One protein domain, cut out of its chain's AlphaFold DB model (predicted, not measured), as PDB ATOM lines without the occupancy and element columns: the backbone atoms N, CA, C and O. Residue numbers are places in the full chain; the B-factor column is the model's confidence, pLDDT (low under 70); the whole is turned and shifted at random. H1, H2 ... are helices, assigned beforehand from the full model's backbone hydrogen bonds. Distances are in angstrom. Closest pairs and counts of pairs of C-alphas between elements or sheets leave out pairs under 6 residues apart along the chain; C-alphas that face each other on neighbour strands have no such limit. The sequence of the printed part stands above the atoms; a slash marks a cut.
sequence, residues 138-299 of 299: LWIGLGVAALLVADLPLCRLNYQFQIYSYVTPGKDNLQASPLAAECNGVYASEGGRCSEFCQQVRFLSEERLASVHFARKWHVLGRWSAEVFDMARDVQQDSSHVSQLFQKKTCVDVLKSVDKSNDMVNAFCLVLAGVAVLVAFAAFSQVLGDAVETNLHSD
ATOM      1  N   LEU A 138      62.750  58.066  69.305       86.75
ATOM      2  CA  LEU A 138      63.988  58.626  69.853       86.75
ATOM      3  C   LEU A 138      64.415  59.895  69.107       86.75
ATOM      4  O   LEU A 138      64.743  60.894  69.743       86.75
ATOM      5  N   TRP A 139      64.366  59.894  67.774       84.44
ATOM      6  CA  TRP A 139      64.719  61.074  66.979       84.44
ATOM      7  C   TRP A 139      63.706  62.209  67.120       84.44
ATOM      8  O   TRP A 139      64.104  63.367  67.219       84.44
ATOM      9  N   ILE A 140      62.409  61.893  67.189       83.69
ATOM     10  CA  ILE A 140      61.374  62.887  67.502       83.69
ATOM     11  C   ILE A 140      61.637  63.487  68.886       83.69
ATOM     12  O   ILE A 140      61.650  64.709  69.026       83.69
ATOM     13  N   GLY A 141      61.906  62.644  69.888       89.81
ATOM     14  CA  GLY A 141      62.236  63.077  71.244       89.81
ATOM     15  C   GLY A 141      63.460  63.992  71.283       89.81
ATOM     16  O   GLY A 141      63.405  65.053  71.900       89.81
ATOM     17  N   LEU A 142      64.529  63.641  70.559       88.38
ATOM     18  CA  LEU A 142      65.719  64.483  70.424       88.38
ATOM     19  C   LEU A 142      65.397  65.822  69.749       88.38
ATOM     20  O   LEU A 142      65.866  66.860  70.210       88.38
ATOM     21  N   GLY A 143      64.583  65.813  68.691       85.31
ATOM     22  CA  GLY A 143      64.168  67.027  67.993       85.31
ATOM     23  C   GLY A 143      63.370  67.975  68.889       85.31
ATOM     24  O   GLY A 143      63.677  69.163  68.967       85.31
ATOM     25  N   VAL A 144      62.398  67.442  69.633       89.06
ATOM     26  CA  VAL A 144      61.609  68.212  70.606       89.06
ATOM     27  C   VAL A 144      62.493  68.734  71.739       89.06
ATOM     28  O   VAL A 144      62.426  69.917  72.061       89.06
ATOM     29  N   ALA A 145      63.360  67.895  72.311       90.56
ATOM     30  CA  ALA A 145      64.286  68.310  73.360       90.56
ATOM     31  C   ALA A 145      65.227  69.427  72.882       90.56
ATOM     32  O   ALA A 145      65.447  70.398  73.603       90.56
ATOM     33  N   ALA A 146      65.731  69.340  71.649       90.19
ATOM     34  CA  ALA A 146      66.564  70.376  71.056       90.19
ATOM     35  C   ALA A 146      65.799  71.697  70.854       90.19
ATOM     36  O   ALA A 146      66.342  72.757  71.156       90.19
ATOM     37  N   LEU A 147      64.527  71.658  70.432       87.38
ATOM     38  CA  LEU A 147      63.682  72.859  70.351       87.38
ATOM     39  C   LEU A 147      63.408  73.478  71.727       87.38
ATOM     40  O   LEU A 147      63.443  74.699  71.862       87.38
ATOM     41  N   LEU A 148      63.186  72.654  72.753       89.75
ATOM     42  CA  LEU A 148      63.043  73.128  74.130       89.75
ATOM     43  C   LEU A 148      64.331  73.815  74.607       89.75
ATOM     44  O   LEU A 148      64.286  74.931  75.117       89.75
ATOM     45  N   VAL A 149      65.497  73.215  74.364       90.94
ATOM     46  CA  VAL A 149      66.790  73.845  74.682       90.94
ATOM     47  C   VAL A 149      66.989  75.148  73.901       90.94
ATOM     48  O   VAL A 149      67.537  76.100  74.453       90.94
ATOM     49  N   ALA A 150      66.515  75.225  72.652       91.38
ATOM     50  CA  ALA A 150      66.586  76.434  71.833       91.38
ATOM     51  C   ALA A 150      65.728  77.590  72.377       91.38
ATOM     52  O   ALA A 150      66.058  78.747  72.121       91.38
ATOM     53  N   ASP A 151      64.669  77.316  73.146       91.56
ATOM     54  CA  ASP A 151      63.782  78.352  73.692       91.56
ATOM     55  C   ASP A 151      64.536  79.361  74.576       91.56
ATOM     56  O   ASP A 151      64.292  80.565  74.498       91.56
ATOM     57  N   LEU A 152      65.524  78.897  75.353       91.50
ATOM     58  CA  LEU A 152      66.355  79.744  76.215       91.50
ATOM     59  C   LEU A 152      67.148  80.809  75.430       91.50
ATOM     60  O   LEU A 152      66.955  82.009  75.666       91.50
ATOM     61  N   PRO A 153      68.038  80.439  74.490       92.44
ATOM     62  CA  PRO A 153      68.754  81.425  73.699       92.44
ATOM     63  C   PRO A 153      67.829  82.213  72.761       92.44
ATOM     64  O   PRO A 153      68.074  83.401  72.558       92.44
ATOM     65  N   LEU A 154      66.745  81.620  72.243       89.31
ATOM     66  CA  LEU A 154      65.756  82.353  71.443       89.31
ATOM     67  C   LEU A 154      65.063  83.449  72.258       89.31
ATOM     68  O   LEU A 154      64.900  84.557  71.751       89.31
ATOM     69  N   CYS A 155      64.751  83.199  73.532       94.00
ATOM     70  CA  CYS A 155      64.234  84.221  74.436       94.00
ATOM     71  C   CYS A 155      65.192  85.405  74.562       94.00
ATOM     72  O   CYS A 155      64.763  86.563  74.550       94.00
ATOM     73  N   ARG A 156      66.500  85.136  74.657       92.50
ATOM     74  CA  ARG A 156      67.521  86.185  74.742       92.50
ATOM     75  C   ARG A 156      67.623  86.992  73.449       92.50
ATOM     76  O   ARG A 156      67.707  88.219  73.514       92.50
ATOM     77  N   LEU A 157      67.596  86.324  72.298       89.69
ATOM     78  CA  LEU A 157      67.619  86.983  70.991       89.69
ATOM     79  C   LEU A 157      66.367  87.822  70.760       89.69
ATOM     80  O   LEU A 157      66.477  88.960  70.314       89.69
ATOM     81  N   ASN A 158      65.192  87.293  71.113       91.44
ATOM     82  CA  ASN A 158      63.937  88.026  71.046       91.44
ATOM     83  C   ASN A 158      64.027  89.281  71.920       91.44
ATOM     84  O   ASN A 158      63.849  90.382  71.421       91.44
ATOM     85  N   TYR A 159      64.443  89.157  73.183       90.94
ATOM     86  CA  TYR A 159      64.700  90.309  74.055       90.94
ATOM     87  C   TYR A 159      65.613  91.372  73.411       90.94
ATOM     88  O   TYR A 159      65.278  92.557  73.419       90.94
ATOM     89  N   GLN A 160      66.753  90.966  72.843       92.25
ATOM     90  CA  GLN A 160      67.695  91.899  72.222       92.25
ATOM     91  C   GLN A 160      67.084  92.578  70.993       92.25
ATOM     92  O   GLN A 160      67.207  93.792  70.836       92.25
ATOM     93  N   PHE A 161      66.395  91.806  70.153       88.69
ATOM     94  CA  PHE A 161      65.677  92.315  68.992       88.69
ATOM     95  C   PHE A 161      64.631  93.355  69.410       88.69
ATOM     96  O   PHE A 161      64.591  94.452  68.861       88.69
ATOM     97  N   GLN A 162      63.852  93.058  70.451       90.31
ATOM     98  CA  GLN A 162      62.851  93.959  71.010       90.31
ATOM     99  C   GLN A 162      63.467  95.270  71.535       90.31
ATOM    100  O   GLN A 162      62.935  96.346  71.272       90.31
ATOM    101  N   ILE A 163      64.603  95.230  72.239       93.25
ATOM    102  CA  ILE A 163      65.300  96.463  72.650       93.25
ATOM    103  C   ILE A 163      65.760  97.262  71.434       93.25
ATOM    104  O   ILE A 163      65.513  98.465  71.366       93.25
ATOM    105  N   TYR A 164      66.393  96.601  70.468       91.00
ATOM    106  CA  TYR A 164      66.939  97.278  69.299       91.00
ATOM    107  C   TYR A 164      65.845  97.920  68.435       91.00
ATOM    108  O   TYR A 164      66.048  98.989  67.869       91.00
ATOM    109  N   SER A 165      64.671  97.295  68.341       86.12
ATOM    110  CA  SER A 165      63.553  97.826  67.560       86.12
ATOM    111  C   SER A 165      62.807  98.964  68.257       86.12
ATOM    112  O   SER A 165      62.378  99.893  67.577       86.12
ATOM    113  N   TYR A 166      62.634  98.909  69.583       89.31
ATOM    114  CA  TYR A 166      61.720  99.818  70.293       89.31
ATOM    115  C   TYR A 166      62.410 100.817  71.230       89.31
ATOM    116  O   TYR A 166      61.877 101.900  71.451       89.31
ATOM    117  N   VAL A 167      63.584 100.489  71.774       94.81
ATOM    118  CA  VAL A 167      64.275 101.307  72.787       94.81
ATOM    119  C   VAL A 167      65.450 102.066  72.175       94.81
ATOM    120  O   VAL A 167      65.558 103.276  72.369       94.81
ATOM    121  N   THR A 168      66.307 101.385  71.408       94.75
ATOM    122  CA  THR A 168      67.525 101.978  70.828       94.75
ATOM    123  C   THR A 168      67.249 103.220  69.967       94.75
ATOM    124  O   THR A 168      67.891 104.233  70.216       94.75
ATOM    125  N   PRO A 169      66.246 103.256  69.064       93.69
ATOM    126  CA  PRO A 169      65.991 104.455  68.263       93.69
ATOM    127  C   PRO A 169      65.566 105.655  69.117       93.69
ATOM    128  O   PRO A 169      65.944 106.790  68.842       93.69
ATOM    129  N   GLY A 170      64.784 105.413  70.174       95.31
ATOM    130  CA  GLY A 170      64.400 106.455  71.122       95.31
ATOM    131  C   GLY A 170      65.600 106.970  71.908       95.31
ATOM    132  O   GLY A 170      65.753 108.178  72.071       95.31
ATOM    133  N   LYS A 171      66.486 106.064  72.331       97.00
ATOM    134  CA  LYS A 171      67.740 106.421  72.991       97.00
ATOM    135  C   LYS A 171      68.614 107.287  72.084       97.00
ATOM    136  O   LYS A 171      69.028 108.353  72.524       97.00
ATOM    137  N   ASP A 172      68.858 106.859  70.849       96.81
ATOM    138  CA  ASP A 172      69.718 107.571  69.898       96.81
ATOM    139  C   ASP A 172      69.178 108.981  69.614       96.81
ATOM    140  O   ASP A 172      69.931 109.954  69.639       96.81
ATOM    141  N   ASN A 173      67.855 109.116  69.456       97.00
ATOM    142  CA  ASN A 173      67.200 110.416  69.286       97.00
ATOM    143  C   ASN A 173      67.381 111.331  70.509       97.00
ATOM    144  O   ASN A 173      67.685 112.512  70.347       97.00
ATOM    145  N   LEU A 174      67.216 110.808  71.731       96.88
ATOM    146  CA  LEU A 174      67.433 111.594  72.950       96.88
ATOM    147  C   LEU A 174      68.904 111.947  73.153       96.88
ATOM    148  O   LEU A 174      69.198 113.047  73.606       96.88
ATOM    149  N   GLN A 175      69.824 111.045  72.813       97.19
ATOM    150  CA  GLN A 175      71.263 111.293  72.911       97.19
ATOM    151  C   GLN A 175      71.746 112.340  71.904       97.19
ATOM    152  O   GLN A 175      72.669 113.086  72.218       97.19
ATOM    153  N   ALA A 176      71.122 112.416  70.728       97.06
ATOM    154  CA  ALA A 176      71.401 113.445  69.728       97.06
ATOM    155  C   ALA A 176      70.788 114.817  70.070       97.06
ATOM    156  O   ALA A 176      71.136 115.816  69.442       97.06
ATOM    157  N   SER A 177      69.876 114.889  71.047       97.00
ATOM    158  CA  SER A 177      69.254 116.146  71.467       97.00
ATOM    159  C   SER A 177      70.253 117.046  72.212       97.00
ATOM    160  O   SER A 177      70.960 116.554  73.096       97.00
ATOM    161  N   PRO A 178      70.267 118.374  71.969       97.12
ATOM    162  CA  PRO A 178      71.057 119.325  72.761       97.12
ATOM    163  C   PRO A 178      70.785 119.226  74.270       97.12
ATOM    164  O   PRO A 178      71.692 119.407  75.084       97.12
ATOM    165  N   LEU A 179      69.558 118.840  74.645       96.00
ATOM    166  CA  LEU A 179      69.152 118.641  76.038       96.00
ATOM    167  C   LEU A 179      69.979 117.565  76.753       96.00
ATOM    168  O   LEU A 179      70.163 117.656  77.963       96.00
ATOM    169  N   ALA A 180      70.514 116.566  76.044       96.44
ATOM    170  CA  ALA A 180      71.353 115.543  76.668       96.44
ATOM    171  C   ALA A 180      72.679 116.116  77.194       96.44
ATOM    172  O   ALA A 180      73.191 115.635  78.205       96.44
ATOM    173  N   ALA A 181      73.227 117.140  76.532       96.88
ATOM    174  CA  ALA A 181      74.414 117.846  77.002       96.88
ATOM    175  C   ALA A 181      74.066 118.842  78.120       96.88
ATOM    176  O   ALA A 181      74.764 118.880  79.130       96.88
ATOM    177  N   GLU A 182      72.969 119.596  77.966       96.69
ATOM    178  CA  GLU A 182      72.500 120.577  78.962       96.69
ATOM    179  C   GLU A 182      72.108 119.924  80.299       96.69
ATOM    180  O   GLU A 182      72.383 120.476  81.360       96.69
ATOM    181  N   CYS A 183      71.502 118.735  80.260       96.75
ATOM    182  CA  CYS A 183      71.011 118.014  81.438       96.75
ATOM    183  C   CYS A 183      72.002 116.976  81.987       96.75
ATOM    184  O   CYS A 183      71.620 116.081  82.748       96.75
ATOM    185  N   ASN A 184      73.278 117.052  81.599       96.94
ATOM    186  CA  ASN A 184      74.306 116.164  82.128       96.94
ATOM    187  C   ASN A 184      74.541 116.447  83.620       96.94
ATOM    188  O   ASN A 184      74.802 117.582  84.004       96.94
ATOM    189  N   GLY A 185      74.452 115.417  84.463       95.94
ATOM    190  CA  GLY A 185      74.554 115.570  85.919       95.94
ATOM    191  C   GLY A 185      73.222 115.771  86.649       95.94
ATOM    192  O   GLY A 185      73.200 115.650  87.869       95.94
ATOM    193  N   VAL A 186      72.121 116.020  85.931       96.06
ATOM    194  CA  VAL A 186      70.820 116.341  86.539       96.06
ATOM    195  C   VAL A 186      70.083 115.078  86.993       96.06
ATOM    196  O   VAL A 186      69.950 114.100  86.239       96.06
ATOM    197  N   TYR A 187      69.573 115.111  88.223       96.75
ATOM    198  CA  TYR A 187      68.718 114.061  88.781       96.75
ATOM    199  C   TYR A 187      67.243 114.318  88.467       96.75
ATOM    200  O   TYR A 187      66.797 115.458  88.348       96.75
ATOM    201  N   ALA A 188      66.439 113.253  88.400       92.44
ATOM    202  CA  ALA A 188      65.010 113.370  88.089       92.44
ATOM    203  C   ALA A 188      64.217 114.231  89.095       92.44
ATOM    204  O   ALA A 188      63.133 114.707  88.765       92.44
ATOM    205  N   SER A 189      64.737 114.432  90.309       91.81
ATOM    206  CA  SER A 189      64.126 115.256  91.357       91.81
ATOM    207  C   SER A 189      64.315 116.765  91.171       91.81
ATOM    208  O   SER A 189      63.621 117.532  91.829       91.81
ATOM    209  N   GLU A 190      65.239 117.211  90.316       88.06
ATOM    210  CA  GLU A 190      65.713 118.607  90.298       88.06
ATOM    211  C   GLU A 190      64.839 119.578  89.472       88.06
ATOM    212  O   GLU A 190      65.096 120.778  89.452       88.06
ATOM    213  N   GLY A 191      63.741 119.109  88.864       87.56
ATOM    214  CA  GLY A 191      62.750 119.964  88.191       87.56
ATOM    215  C   GLY A 191      63.278 120.756  86.976       87.56
ATOM    216  O   GLY A 191      64.335 120.473  86.417       87.56
ATOM    217  N   GLY A 192      62.501 121.743  86.509       92.25
ATOM    218  CA  GLY A 192      62.910 122.684  85.452       92.25
ATOM    219  C   GLY A 192      62.896 122.129  84.019       92.25
ATOM    220  O   GLY A 192      62.174 121.181  83.711       92.25
ATOM    221  N   ARG A 193      63.698 122.723  83.118       91.56
ATOM    222  CA  ARG A 193      63.774 122.343  81.685       91.56
ATOM    223  C   ARG A 193      64.238 120.898  81.459       91.56
ATOM    224  O   ARG A 193      63.850 120.284  80.473       91.56
ATOM    225  N   CYS A 194      65.019 120.341  82.383       96.44
ATOM    226  CA  CYS A 194      65.483 118.955  82.313       96.44
ATOM    227  C   CYS A 194      64.437 117.927  82.759       96.44
ATOM    228  O   CYS A 194      64.621 116.736  82.511       96.44
ATOM    229  N   SER A 195      63.328 118.360  83.370       96.06
ATOM    230  CA  SER A 195      62.260 117.451  83.802       96.06
ATOM    231  C   SER A 195      61.615 116.710  82.627       96.06
ATOM    232  O   SER A 195      61.416 115.500  82.714       96.06
ATOM    233  N   GLU A 196      61.381 117.392  81.502       95.38
ATOM    234  CA  GLU A 196      60.819 116.784  80.291       95.38
ATOM    235  C   GLU A 196      61.778 115.745  79.694       95.38
ATOM    236  O   GLU A 196      61.378 114.618  79.400       95.38
ATOM    237  N   PHE A 197      63.069 116.079  79.598       96.56
ATOM    238  CA  PHE A 197      64.099 115.135  79.162       96.56
ATOM    239  C   PHE A 197      64.132 113.899  80.074       96.56
ATOM    240  O   PHE A 197      64.043 112.769  79.595       96.56
ATOM    241  N   CYS A 198      64.180 114.093  81.394       97.25
ATOM    242  CA  CYS A 198      64.135 113.004  82.369       97.25
ATOM    243  C   CYS A 198      62.868 112.144  82.240       97.25
ATOM    244  O   CYS A 198      62.947 110.920  82.351       97.25
ATOM    245  N   GLN A 199      61.715 112.755  81.959       96.62
ATOM    246  CA  GLN A 199      60.459 112.043  81.727       96.62
ATOM    247  C   GLN A 199      60.518 111.179  80.458       96.62
ATOM    248  O   GLN A 199      60.071 110.032  80.481       96.62
ATOM    249  N   GLN A 200      61.124 111.676  79.378       96.69
ATOM    250  CA  GLN A 200      61.326 110.904  78.146       96.69
ATOM    251  C   GLN A 200      62.297 109.729  78.362       96.69
ATOM    252  O   GLN A 200      62.031 108.610  77.913       96.69
ATOM    253  N   VAL A 201      63.386 109.930  79.114       97.31
ATOM    254  CA  VAL A 201      64.296 108.831  79.492       97.31
ATOM    255  C   VAL A 201      63.580 107.799  80.372       97.31
ATOM    256  O   VAL A 201      63.795 106.590  80.226       97.31
ATOM    257  N   ARG A 202      62.710 108.249  81.286       96.94
ATOM    258  CA  ARG A 202      61.910 107.359  82.136       96.94
ATOM    259  C   ARG A 202      60.966 106.509  81.303       96.94
ATOM    260  O   ARG A 202      60.967 105.291  81.471       96.94
ATOM    261  N   PHE A 203      60.264 107.121  80.355       95.81
ATOM    262  CA  PHE A 203      59.415 106.408  79.408       95.81
ATOM    263  C   PHE A 203      60.194 105.330  78.634       95.81
ATOM    264  O   PHE A 203      59.750 104.188  78.562       95.81
ATOM    265  N   LEU A 204      61.403 105.627  78.135       96.50
ATOM    266  CA  LEU A 204      62.243 104.612  77.474       96.50
ATOM    267  C   LEU A 204      62.668 103.474  78.409       96.50
ATOM    268  O   LEU A 204      62.768 102.321  77.985       96.50
ATOM    269  N   SER A 205      62.925 103.783  79.679       96.50
ATOM    270  CA  SER A 205      63.287 102.778  80.683       96.50
ATOM    271  C   SER A 205      62.111 101.851  81.005       96.50
ATOM    272  O   SER A 205      62.296 100.640  81.147       96.50
ATOM    273  N   GLU A 206      60.899 102.399  81.061       95.38
ATOM    274  CA  GLU A 206      59.655 101.640  81.208       95.38
ATOM    275  C   GLU A 206      59.368 100.790  79.959       95.38
ATOM    276  O   GLU A 206      59.054  99.606  80.084       95.38
ATOM    277  N   GLU A 207      59.587 101.326  78.754       94.25
ATOM    278  CA  GLU A 207      59.430 100.585  77.493       94.25
ATOM    279  C   GLU A 207      60.433  99.426  77.380       94.25
ATOM    280  O   GLU A 207      60.112  98.331  76.901       94.25
ATOM    281  N   ARG A 208      61.658  99.615  77.878       95.00
ATOM    282  CA  ARG A 208      62.647  98.539  78.006       95.00
ATOM    283  C   ARG A 208      62.160  97.445  78.954       95.00
ATOM    284  O   ARG A 208      62.239  96.268  78.604       95.00
ATOM    285  N   LEU A 209      61.650  97.805  80.132       94.25
ATOM    286  CA  LEU A 209      61.103  96.841  81.092       94.25
ATOM    287  C   LEU A 209      59.911  96.076  80.489       94.25
ATOM    288  O   LEU A 209      59.841  94.851  80.597       94.25
ATOM    289  N   ALA A 210      59.025  96.770  79.774       92.19
ATOM    290  CA  ALA A 210      57.921  96.155  79.044       92.19
ATOM    291  C   ALA A 210      58.417  95.178  77.960       92.19
ATOM    292  O   ALA A 210      57.879  94.078  77.836       92.19
ATOM    293  N   SER A 211      59.483  95.534  77.234       91.69
ATOM    294  CA  SER A 211      60.137  94.666  76.240       91.69
ATOM    295  C   SER A 211      60.661  93.367  76.861       91.69
ATOM    296  O   SER A 211      60.464  92.289  76.303       91.69
ATOM    297  N   VAL A 212      61.306  93.462  78.031       91.88
ATOM    298  CA  VAL A 212      61.815  92.304  78.788       91.88
ATOM    299  C   VAL A 212      60.668  91.390  79.202       91.88
ATOM    300  O   VAL A 212      60.707  90.191  78.932       91.88
ATOM    301  N   HIS A 213      59.638  91.953  79.837       92.38
ATOM    302  CA  HIS A 213      58.492  91.182  80.321       92.38
ATOM    303  C   HIS A 213      57.715  90.528  79.186       92.38
ATOM    304  O   HIS A 213      57.260  89.396  79.331       92.38
ATOM    305  N   PHE A 214      57.592  91.211  78.048       91.81
ATOM    306  CA  PHE A 214      56.994  90.640  76.851       91.81
ATOM    307  C   PHE A 214      57.776  89.410  76.369       91.81
ATOM    308  O   PHE A 214      57.190  88.335  76.241       91.81
ATOM    309  N   ALA A 215      59.096  89.534  76.179       90.50
ATOM    310  CA  ALA A 215      59.931  88.417  75.737       90.50
ATOM    311  C   ALA A 215      59.864  87.234  76.718       90.50
ATOM    312  O   ALA A 215      59.694  86.094  76.298       90.50
ATOM    313  N   ARG A 216      59.901  87.495  78.030       91.25
ATOM    314  CA  ARG A 216      59.760  86.446  79.053       91.25
ATOM    315  C   ARG A 216      58.408  85.746  78.989       91.25
ATOM    316  O   ARG A 216      58.362  84.534  79.080       91.25
ATOM    317  N   LYS A 217      57.300  86.472  78.816       91.06
ATOM    318  CA  LYS A 217      55.969  85.847  78.708       91.06
ATOM    319  C   LYS A 217      55.821  84.980  77.460       91.06
ATOM    320  O   LYS A 217      55.036  84.039  77.481       91.06
ATOM    321  N   TRP A 218      56.555  85.309  76.401       87.69
ATOM    322  CA  TRP A 218      56.506  84.594  75.134       87.69
ATOM    323  C   TRP A 218      57.218  83.233  75.170       87.69
ATOM    324  O   TRP A 218      56.778  82.291  74.519       87.69
ATOM    325  N   HIS A 219      58.303  83.124  75.938       90.75
ATOM    326  CA  HIS A 219      59.158  81.936  75.988       90.75
ATOM    327  C   HIS A 219      58.986  81.192  77.313       90.75
ATOM    328  O   HIS A 219      59.302  81.731  78.372       90.75
ATOM    329  N   VAL A 220      58.500  79.949  77.279       89.19
ATOM    330  CA  VAL A 220      58.151  79.186  78.493       89.19
ATOM    331  C   VAL A 220      59.386  78.868  79.339       89.19
ATOM    332  O   VAL A 220      59.404  79.145  80.540       89.19
ATOM    333  N   LEU A 221      60.437  78.317  78.728       90.56
ATOM    334  CA  LEU A 221      61.676  77.987  79.436       90.56
ATOM    335  C   LEU A 221      62.508  79.242  79.678       90.56
ATOM    336  O   LEU A 221      63.121  79.381  80.738       90.56
ATOM    337  N   GLY A 222      62.467  80.193  78.738       86.81
ATOM    338  CA  GLY A 222      63.042  81.524  78.928       86.81
ATOM    339  C   GLY A 222      62.517  82.199  80.199       86.81
ATOM    340  O   GLY A 222      63.313  82.662  81.017       86.81
ATOM    341  N   ARG A 223      61.199  82.170  80.424       91.81
ATOM    342  CA  ARG A 223      60.561  82.679  81.643       91.81
ATOM    343  C   ARG A 223      61.110  82.023  82.899       91.81
ATOM    344  O   ARG A 223      61.570  82.728  83.792       91.81
ATOM    345  N   TRP A 224      61.082  80.693  82.945       92.88
ATOM    346  CA  TRP A 224      61.522  79.936  84.113       92.88
ATOM    347  C   TRP A 224      62.991  80.221  84.446       92.88
ATOM    348  O   TRP A 224      63.322  80.528  85.587       92.88
ATOM    349  N   SER A 225      63.869  80.233  83.435       89.06
ATOM    350  CA  SER A 225      65.286  80.567  83.629       89.06
ATOM    351  C   SER A 225      65.502  81.984  84.164       89.06
ATOM    352  O   SER A 225      66.378  82.205  84.999       89.06
ATOM    353  N   ALA A 226      64.694  82.943  83.708       88.56
ATOM    354  CA  ALA A 226      64.793  84.326  84.139       88.56
ATOM    355  C   ALA A 226      64.316  84.496  85.585       88.56
ATOM    356  O   ALA A 226      64.964  85.205  86.346       88.56
ATOM    357  N   GLU A 227      63.241  83.808  85.977       91.19
ATOM    358  CA  GLU A 227      62.738  83.782  87.355       91.19
ATOM    359  C   GLU A 227      63.767  83.161  88.316       91.19
ATOM    360  O   GLU A 227      64.048  83.737  89.366       91.19
ATOM    361  N   VAL A 228      64.403  82.047  87.931       90.56
ATOM    362  CA  VAL A 228      65.480  81.420  88.721       90.56
ATOM    363  C   VAL A 228      66.688  82.352  88.854       90.56
ATOM    364  O   VAL A 228      67.249  82.493  89.939       90.56
ATOM    365  N   PHE A 229      67.091  83.013  87.767       87.94
ATOM    366  CA  PHE A 229      68.226  83.933  87.787       87.94
ATOM    367  C   PHE A 229      67.948  85.198  88.609       87.94
ATOM    368  O   PHE A 229      68.831  85.668  89.328       87.94
ATOM    369  N   ASP A 230      66.733  85.743  88.525       89.50
ATOM    370  CA  ASP A 230      66.315  86.897  89.321       89.50
ATOM    371  C   ASP A 230      66.249  86.534  90.816       89.50
ATOM    372  O   ASP A 230      66.740  87.302  91.644       89.50
ATOM    373  N   MET A 231      65.758  85.332  91.157       91.25
ATOM    374  CA  MET A 231      65.770  84.798  92.527       91.25
ATOM    375  C   MET A 231      67.197  84.627  93.060       91.25
ATOM    376  O   MET A 231      67.493  85.042  94.174       91.25
ATOM    377  N   ALA A 232      68.107  84.075  92.252       92.50
ATOM    378  CA  ALA A 232      69.503  83.879  92.646       92.50
ATOM    379  C   ALA A 232      70.264  85.198  92.877       92.50
ATOM    380  O   ALA A 232      71.276  85.211  93.576       92.50
ATOM    381  N   ARG A 233      69.809  86.303  92.274       89.50
ATOM    382  CA  ARG A 233      70.437  87.627  92.398       89.50
ATOM    383  C   ARG A 233      69.719  88.571  93.356       89.50
ATOM    384  O   ARG A 233      70.199  89.690  93.518       89.50
ATOM    385  N   ASP A 234      68.599  88.141  93.935       92.00
ATOM    386  CA  ASP A 234      67.706  88.976  94.747       92.00
ATOM    387  C   ASP A 234      67.308  90.285  94.029       92.00
ATOM    388  O   ASP A 234      67.322  91.383  94.586       92.00
ATOM    389  N   VAL A 235      67.013  90.191  92.724       86.81
ATOM    390  CA  VAL A 235      66.641  91.352  91.899       86.81
ATOM    391  C   VAL A 235      65.145  91.330  91.618       86.81
ATOM    392  O   VAL A 235      64.655  90.500  90.854       86.81
ATOM    393  N   GLN A 236      64.417  92.303  92.165       85.44
ATOM    394  CA  GLN A 236      63.016  92.533  91.816       85.44
ATOM    395  C   GLN A 236      62.918  93.286  90.476       85.44
ATOM    396  O   GLN A 236      63.503  94.353  90.303       85.44
ATOM    397  N   GLN A 237      62.191  92.720  89.503       82.50
ATOM    398  CA  GLN A 237      61.954  93.323  88.177       82.50
ATOM    399  C   GLN A 237      60.599  94.032  88.095       82.50
ATOM    400  O   GLN A 237      59.803  93.800  87.180       82.50
ATOM    401  N   ASP A 238      60.321  94.880  89.075       88.88
ATOM    402  CA  ASP A 238      59.101  95.670  89.144       88.88
ATOM    403  C   ASP A 238      59.310  97.098  88.601       88.88
ATOM    404  O   ASP A 238      60.410  97.516  88.227       88.88
ATOM    405  N   SER A 239      58.227  97.872  88.530       89.31
ATOM    406  CA  SER A 239      58.293  99.293  88.167       89.31
ATOM    407  C   SER A 239      59.022 100.139  89.220       89.31
ATOM    408  O   SER A 239      59.519 101.225  88.898       89.31
ATOM    409  N   SER A 240      59.122  99.661  90.467       92.81
ATOM    410  CA  SER A 240      59.861 100.359  91.518       92.81
ATOM    411  C   SER A 240      61.358 100.384  91.212       92.81
ATOM    412  O   SER A 240      61.996 101.414  91.440       92.81
ATOM    413  N   HIS A 241      61.898  99.343  90.567       91.44
ATOM    414  CA  HIS A 241      63.289  99.313  90.125       91.44
ATOM    415  C   HIS A 241      63.648 100.484  89.197       91.44
ATOM    416  O   HIS A 241      64.705 101.097  89.357       91.44
ATOM    417  N   VAL A 242      62.759 100.859  88.267       94.06
ATOM    418  CA  VAL A 242      62.974 102.034  87.399       94.06
ATOM    419  C   VAL A 242      63.057 103.301  88.246       94.06
ATOM    420  O   VAL A 242      63.989 104.084  88.092       94.06
ATOM    421  N   SER A 243      62.145 103.474  89.202       95.06
ATOM    422  CA  SER A 243      62.160 104.643  90.092       95.06
ATOM    423  C   SER A 243      63.436 104.698  90.944       95.06
ATOM    424  O   SER A 243      64.054 105.755  91.059       95.06
ATOM    425  N   GLN A 244      63.893 103.556  91.464       95.06
ATOM    426  CA  GLN A 244      65.155 103.452  92.203       95.06
ATOM    427  C   GLN A 244      66.378 103.780  91.330       95.06
ATOM    428  O   GLN A 244      67.343 104.361  91.825       95.06
ATOM    429  N   LEU A 245      66.362 103.439  90.036       94.94
ATOM    430  CA  LEU A 245      67.438 103.805  89.108       94.94
ATOM    431  C   LEU A 245      67.553 105.325  88.949       94.94
ATOM    432  O   LEU A 245      68.667 105.836  89.004       94.94
ATOM    433  N   PHE A 246      66.432 106.039  88.820       96.06
ATOM    434  CA  PHE A 246      66.416 107.507  88.718       96.06
ATOM    435  C   PHE A 246      66.737 108.228  90.033       96.06
ATOM    436  O   PHE A 246      67.146 109.384  90.006       96.06
ATOM    437  N   GLN A 247      66.585 107.560  91.180       96.12
ATOM    438  CA  GLN A 247      67.077 108.073  92.462       96.12
ATOM    439  C   GLN A 247      68.600 107.933  92.589       96.12
ATOM    440  O   GLN A 247      69.248 108.764  93.213       96.12
ATOM    441  N   LYS A 248      69.175 106.869  92.015       96.69
ATOM    442  CA  LYS A 248      70.605 106.543  92.146       96.69
ATOM    443  C   LYS A 248      71.479 107.117  91.031       96.69
ATOM    444  O   LYS A 248      72.698 107.113  91.172       96.69
ATOM    445  N   LYS A 249      70.896 107.517  89.902       97.44
ATOM    446  CA  LYS A 249      71.621 107.929  88.696       97.44
ATOM    447  C   LYS A 249      70.980 109.149  88.055       97.44
ATOM    448  O   LYS A 249      69.767 109.327  88.111       97.44
ATOM    449  N   THR A 250      71.809 109.925  87.370       97.81
ATOM    450  CA  THR A 250      71.368 111.044  86.538       97.81
ATOM    451  C   THR A 250      70.567 110.535  85.339       97.81
ATOM    452  O   THR A 250      70.741 109.395  84.892       97.81
ATOM    453  N   CYS A 251      69.707 111.378  84.769       97.62
ATOM    454  CA  CYS A 251      68.888 110.982  83.619       97.62
ATOM    455  C   CYS A 251      69.753 110.586  82.407       97.62
ATOM    456  O   CYS A 251      69.437 109.629  81.701       97.62
ATOM    457  N   VAL A 252      70.896 111.247  82.204       97.81
ATOM    458  CA  VAL A 252      71.848 110.909  81.134       97.81
ATOM    459  C   VAL A 252      72.520 109.551  81.372       97.81
ATOM    460  O   VAL A 252      72.680 108.771  80.430       97.81
ATOM    461  N   ASP A 253      72.878 109.217  82.614       97.88
ATOM    462  CA  ASP A 253      73.475 107.913  82.933       97.88
ATOM    463  C   ASP A 253      72.471 106.768  82.792       97.88
ATOM    464  O   ASP A 253      72.822 105.685  82.307       97.88
ATOM    465  N   VAL A 254      71.208 107.007  83.166       97.56
ATOM    466  CA  VAL A 254      70.121 106.056  82.904       97.56
ATOM    467  C   VAL A 254      69.973 105.844  81.397       97.56
ATOM    468  O   VAL A 254      70.024 104.694  80.955       97.56
ATOM    469  N   LEU A 255      69.914 106.922  80.605       97.81
ATOM    470  CA  LEU A 255      69.808 106.870  79.143       97.81
ATOM    471  C   LEU A 255      70.954 106.079  78.496       97.81
ATOM    472  O   LEU A 255      70.717 105.232  77.639       97.81
ATOM    473  N   LYS A 256      72.202 106.285  78.933       97.12
ATOM    474  CA  LYS A 256      73.361 105.513  78.443       97.12
ATOM    475  C   LYS A 256      73.257 104.020  78.763       97.12
ATOM    476  O   LYS A 256      73.821 103.203  78.040       97.12
ATOM    477  N   SER A 257      72.568 103.662  79.846       96.00
ATOM    478  CA  SER A 257      72.444 102.279  80.312       96.00
ATOM    479  C   SER A 257      71.202 101.537  79.805       96.00
ATOM    480  O   SER A 257      71.134 100.317  79.967       96.00
ATOM    481  N   VAL A 258      70.238 102.233  79.190       95.94
ATOM    482  CA  VAL A 258      68.905 101.682  78.889       95.94
ATOM    483  C   VAL A 258      68.938 100.525  77.884       95.94
ATOM    484  O   VAL A 258      68.202  99.556  78.020       95.94
ATOM    485  N   ASP A 259      69.836 100.539  76.911       94.25
ATOM    486  CA  ASP A 259      70.002  99.463  75.925       94.25
ATOM    487  C   ASP A 259      71.235  98.592  76.208       94.25
ATOM    488  O   ASP A 259      71.562  97.709  75.412       94.25
ATOM    489  N   LYS A 260      71.923  98.809  77.341       94.00
ATOM    490  CA  LYS A 260      73.158  98.090  77.651       94.00
ATOM    491  C   LYS A 260      72.864  96.596  77.719       94.00
ATOM    492  O   LYS A 260      72.104  96.115  78.567       94.00
ATOM    493  N   SER A 261      73.500  95.861  76.820       90.94
ATOM    494  CA  SER A 261      73.407  94.415  76.723       90.94
ATOM    495  C   SER A 261      74.810  93.807  76.760       90.94
ATOM    496  O   SER A 261      75.806  94.511  76.618       90.94
ATOM    497  N   ASN A 262      74.902  92.513  77.063       93.12
ATOM    498  CA  ASN A 262      76.179  91.809  77.056       93.12
ATOM    499  C   ASN A 262      76.330  91.126  75.696       93.12
ATOM    500  O   ASN A 262      75.726  90.075  75.475       93.12
ATOM    501  N   ASP A 263      77.106  91.740  74.803       90.88
ATOM    502  CA  ASP A 263      77.271  91.282  73.419       90.88
ATOM    503  C   ASP A 263      77.868  89.877  73.336       90.88
ATOM    504  O   ASP A 263      77.465  89.087  72.487       90.88
ATOM    505  N   MET A 264      78.754  89.521  74.270       90.44
ATOM    506  CA  MET A 264      79.330  88.179  74.359       90.44
ATOM    507  C   MET A 264      78.254  87.130  74.664       90.44
ATOM    508  O   MET A 264      78.177  86.105  73.991       90.44
ATOM    509  N   VAL A 265      77.383  87.403  75.641       89.00
ATOM    510  CA  VAL A 265      76.257  86.513  75.979       89.00
ATOM    511  C   VAL A 265      75.268  86.434  74.822       89.00
ATOM    512  O   VAL A 265      74.773  85.357  74.511       89.00
ATOM    513  N   ASN A 266      74.998  87.554  74.153       89.94
ATOM    514  CA  ASN A 266      74.102  87.580  73.003       89.94
ATOM    515  C   ASN A 266      74.654  86.751  71.834       89.94
ATOM    516  O   ASN A 266      73.914  85.967  71.248       89.94
ATOM    517  N   ALA A 267      75.950  86.875  71.531       87.31
ATOM    518  CA  ALA A 267      76.619  86.074  70.512       87.31
ATOM    519  C   ALA A 267      76.603  84.581  70.871       87.31
ATOM    520  O   ALA A 267      76.276  83.749  70.028       87.31
ATOM    521  N   PHE A 268      76.873  84.240  72.134       89.88
ATOM    522  CA  PHE A 268      76.774  82.865  72.619       89.88
ATOM    523  C   PHE A 268      75.354  82.303  72.471       89.88
ATOM    524  O   PHE A 268      75.180  81.211  71.934       89.88
ATOM    525  N   CYS A 269      74.326  83.058  72.874       90.75
ATOM    526  CA  CYS A 269      72.933  82.663  72.680       90.75
ATOM    527  C   CYS A 269      72.587  82.523  71.194       90.75
ATOM    528  O   CYS A 269      71.925  81.564  70.822       90.75
ATOM    529  N   LEU A 270      73.068  83.417  70.327       87.81
ATOM    530  CA  LEU A 270      72.855  83.302  68.884       87.81
ATOM    531  C   LEU A 270      73.384  81.976  68.335       87.81
ATOM    532  O   LEU A 270      72.662  81.262  67.638       87.81
ATOM    533  N   VAL A 271      74.621  81.632  68.694       86.94
ATOM    534  CA  VAL A 271      75.248  80.370  68.296       86.94
ATOM    535  C   VAL A 271      74.467  79.189  68.864       86.94
ATOM    536  O   VAL A 271      74.113  78.286  68.112       86.94
ATOM    537  N   LEU A 272      74.134  79.203  70.157       89.38
ATOM    538  CA  LEU A 272      73.429  78.098  70.807       89.38
ATOM    539  C   LEU A 272      72.021  77.878  70.235       89.38
ATOM    540  O   LEU A 272      71.649  76.733  69.990       89.38
ATOM    541  N   ALA A 273      71.260  78.948  69.972       88.81
ATOM    542  CA  ALA A 273      69.964  78.862  69.295       88.81
ATOM    543  C   ALA A 273      70.117  78.247  67.903       88.81
ATOM    544  O   ALA A 273      69.384  77.323  67.559       88.81
ATOM    545  N   GLY A 274      71.097  78.723  67.127       85.19
ATOM    546  CA  GLY A 274      71.402  78.171  65.812       85.19
ATOM    547  C   GLY A 274      71.692  76.673  65.884       85.19
ATOM    548  O   GLY A 274      71.031  75.890  65.211       85.19
ATOM    549  N   VAL A 275      72.622  76.258  66.749       86.00
ATOM    550  CA  VAL A 275      72.996  74.848  66.934       86.00
ATOM    551  C   VAL A 275      71.799  73.999  67.354       86.00
ATOM    552  O   VAL A 275      71.560  72.958  66.751       86.00
ATOM    553  N   ALA A 276      71.029  74.431  68.351       90.00
ATOM    554  CA  ALA A 276      69.896  73.668  68.865       90.00
ATOM    555  C   ALA A 276      68.798  73.482  67.802       90.00
ATOM    556  O   ALA A 276      68.314  72.370  67.598       90.00
ATOM    557  N   VAL A 277      68.469  74.537  67.051       85.88
ATOM    558  CA  VAL A 277      67.511  74.453  65.941       85.88
ATOM    559  C   VAL A 277      68.046  73.552  64.821       85.88
ATOM    560  O   VAL A 277      67.306  72.725  64.292       85.88
ATOM    561  N   LEU A 278      69.337  73.642  64.489       82.94
ATOM    562  CA  LEU A 278      69.971  72.777  63.490       82.94
ATOM    563  C   LEU A 278      69.945  71.301  63.902       82.94
ATOM    564  O   LEU A 278      69.628  70.450  63.075       82.94
ATOM    565  N   VAL A 279      70.227  70.995  65.171       83.56
ATOM    566  CA  VAL A 279      70.113  69.637  65.725       83.56
ATOM    567  C   VAL A 279      68.669  69.146  65.649       83.56
ATOM    568  O   VAL A 279      68.447  68.006  65.244       83.56
ATOM    569  N   ALA A 280      67.688  69.999  65.960       87.00
ATOM    570  CA  ALA A 280      66.278  69.636  65.861       87.00
ATOM    571  C   ALA A 280      65.879  69.253  64.429       87.00
ATOM    572  O   ALA A 280      65.321  68.178  64.203       87.00
ATOM    573  N   PHE A 281      66.224  70.085  63.443       82.75
ATOM    574  CA  PHE A 281      65.930  69.786  62.040       82.75
ATOM    575  C   PHE A 281      66.714  68.586  61.512       82.75
ATOM    576  O   PHE A 281      66.158  67.786  60.763       82.75
ATOM    577  N   ALA A 282      67.970  68.410  61.926       80.62
ATOM    578  CA  ALA A 282      68.741  67.219  61.590       80.62
ATOM    579  C   ALA A 282      68.086  65.947  62.153       80.62
ATOM    580  O   ALA A 282      67.996  64.950  61.440       80.62
ATOM    581  N   ALA A 283      67.569  65.984  63.385       83.25
ATOM    582  CA  ALA A 283      66.841  64.867  63.982       83.25
ATOM    583  C   ALA A 283      65.537  64.566  63.223       83.25
ATOM    584  O   ALA A 283      65.284  63.414  62.866       83.25
ATOM    585  N   PHE A 284      64.746  65.589  62.879       81.00
ATOM    586  CA  PHE A 284      63.540  65.409  62.062       81.00
ATOM    587  C   PHE A 284      63.852  64.902  60.648       81.00
ATOM    588  O   PHE A 284      63.083  64.113  60.101       81.00
ATOM    589  N   SER A 285      65.005  65.277  60.084       78.31
ATOM    590  CA  SER A 285      65.490  64.737  58.811       78.31
ATOM    591  C   SER A 285      65.628  63.219  58.838       78.31
ATOM    592  O   SER A 285      65.266  62.569  57.860       78.31
ATOM    593  N   GLN A 286      66.161  62.662  59.931       80.31
ATOM    594  CA  GLN A 286      66.336  61.212  60.071       80.31
ATOM    595  C   GLN A 286      64.975  60.509  60.130       80.31
ATOM    596  O   GLN A 286      64.754  59.529  59.428       80.31
ATOM    597  N   VAL A 287      64.018  61.074  60.877       80.44
ATOM    598  CA  VAL A 287      62.647  60.534  60.974       80.44
ATOM    599  C   VAL A 287      61.954  60.499  59.613       80.44
ATOM    600  O   VAL A 287      61.290  59.515  59.284       80.44
ATOM    601  N   LEU A 288      62.078  61.582  58.840       74.69
ATOM    602  CA  LEU A 288      61.409  61.723  57.548       74.69
ATOM    603  C   LEU A 288      62.029  60.839  56.462       74.69
ATOM    604  O   LEU A 288      61.277  60.319  55.641       74.69
ATOM    605  N   GLY A 289      63.353  60.654  56.476       67.94
ATOM    606  CA  GLY A 289      64.034  59.727  55.567       67.94
ATOM    607  C   GLY A 289      63.695  58.261  55.857       67.94
ATOM    608  O   GLY A 289      63.407  57.480  54.956       67.94
ATOM    609  N   ASP A 290      63.609  57.889  57.137       58.84
ATOM    610  CA  ASP A 290      63.299  56.511  57.541       58.84
ATOM    611  C   ASP A 290      61.826  56.107  57.296       58.84
ATOM    612  O   ASP A 290      61.478  54.927  57.366       58.84
ATOM    613  N   ALA A 291      60.912  57.060  57.066       52.75
ATOM    614  CA  ALA A 291      59.488  56.770  56.872       52.75
ATOM    615  C   ALA A 291      59.152  56.191  55.494       52.75
ATOM    616  O   ALA A 291      58.201  55.417  55.382       52.75
ATOM    617  N   VAL A 292      59.925  56.539  54.467       50.94
ATOM    618  CA  VAL A 292      59.638  56.137  53.086       50.94
ATOM    619  C   VAL A 292      60.163  54.730  52.786       50.94
ATOM    620  O   VAL A 292      59.488  53.970  52.098       50.94
ATOM    621  N   GLU A 293      61.284  54.318  53.388       50.59
ATOM    622  CA  GLU A 293      61.833  52.969  53.184       50.59
ATOM    623  C   GLU A 293      60.963  51.847  53.777       50.59
ATOM    624  O   GLU A 293      60.919  50.753  53.222       50.59
ATOM    625  N   THR A 294      60.225  52.093  54.868       52.50
ATOM    626  CA  THR A 294      59.374  51.057  55.488       52.50
ATOM    627  C   THR A 294      58.158  50.648  54.646       52.50
ATOM    628  O   THR A 294      57.696  49.524  54.798       52.50
ATOM    629  N   ASN A 295      57.661  51.510  53.749       51.00
ATOM    630  CA  ASN A 295      56.480  51.211  52.919       51.00
ATOM    631  C   ASN A 295      56.818  50.467  51.617       51.00
ATOM    632  O   ASN A 295      55.931  49.924  50.978       51.00
ATOM    633  N   LEU A 296      58.091  50.436  51.213       51.84
ATOM    634  CA  LEU A 296      58.542  49.736  50.000       51.84
ATOM    635  C   LEU A 296      58.828  48.241  50.232       51.84
ATOM    636  O   LEU A 296      59.172  47.533  49.292       51.84
ATOM    637  N   HIS A 297      58.711  47.767  51.475       50.34
ATOM    638  CA  HIS A 297      58.978  46.380  51.869       50.34
ATOM    639  C   HIS A 297      57.745  45.643  52.417       50.34
ATOM    640  O   HIS A 297      57.888  44.534  52.927       50.34
ATOM    641  N   SER A 298      56.558  46.254  52.349       47.97
ATOM    642  CA  SER A 298      55.304  45.676  52.855       47.97
ATOM    643  C   SER A 298      54.362  45.120  51.777       47.97
ATOM    644  O   SER A 298      53.287  44.653  52.144       47.97
ATOM    645  N   ASP A 299      54.772  45.134  50.506       47.41
ATOM    646  CA  ASP A 299      54.090  44.484  49.372       47.41
ATOM    647  C   ASP A 299      54.957  43.339  48.822       47.41
ATOM    648  O   ASP A 299      54.384  42.307  48.401       47.41
TER     649      ASP A 299
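Overview. This is residues 138 to 299 of the 299 residues of the protein "Hypothetical protein" of Symbiodinium microadriaticum (UniProt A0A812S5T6). Two long helices, H8 and H1, run side by side in opposite directions at one end of an elongated, all-helix domain, and at the other end the short helices H2, H3, H6 and H7 pack round a third long helix, H4. H1 reaches from the first part into the second, where its later residues lie beside H4, and H5 turns off to the side where H4 ends. Residues 288 to 299, of which 288 to 297 belong to H8, stick out as a tail. The printed part has 162 residues with eight named helices, H1 to H8 in order, and no named strand. It is only just loose, close to extended, with a radius of gyration of the C-alphas of 22.4 A and spans of 86 by 32 by 22 A.

Along the chain. H8, the longest helix, holds residues 263 to 297, from C-alpha 263 at (77.271, 91.282, 73.419) to C-alpha 297 at (58.978, 46.380, 51.869), 53.1 A. H1 holds residues 138 to 166, 41.3 A, beginning at C-alpha 138 at (63.988, 58.626, 69.853), with a kink of 37 degrees near residue 153. H4 holds residues 194 to 218, 36.2 A, and H5 residues 220 to 233, 20.4 A. The shorter helices are H2, residues 168 to 176; H3, residues 178 to 182; H6, residues 239 to 248; and H7, residues 251 to 257.

Arrangement. The hub is H4, which touches six other helices. With residues 207 to 218 alone it touches H1, at a shallow tilt of 10 degrees, opposite ways; the closest C-alphas, of Tyr 159 and Ala 215, are 5.4 A apart. H7 touches H4 at a shallow tilt of 31 degrees, the same way, with the C-alphas of Cys 198 and Cys 251 closest at 5.3 A. H6 touches H4 at a steep tilt of 40 degrees, Ser 205 to Val 242, 6.8 A between C-alphas. H2 touches H4, C-alphas of Gly 170 and Leu 204 at 7.0 A, and H3 touches it, C-alphas of Leu 179 and Phe 197 at 6.9 A. H5 touches H4 only at the corner, but touches H1, C-alphas of Leu 152 and Gly 222 at 4.6 A. H8 touches H1 at a shallow tilt of 34 degrees, only just short of steep, opposite ways, with the C-alphas of Gly 143 and Ala 280 closest at 4.0 A; H8 and H4 are apart. Every O i to N i+4 pair is within hydrogen-bond range in H2 to H7, 23 of 25 in H1 and 25 of 31 in H8.

Size, cuts and confidence. The C-alphas farthest apart, of Gly 192 and Asp 299, are 86.6 A apart. The printed part has no cut, and its one long link joins H3 to H4. Residues 289 to 299 have pLDDT under 70.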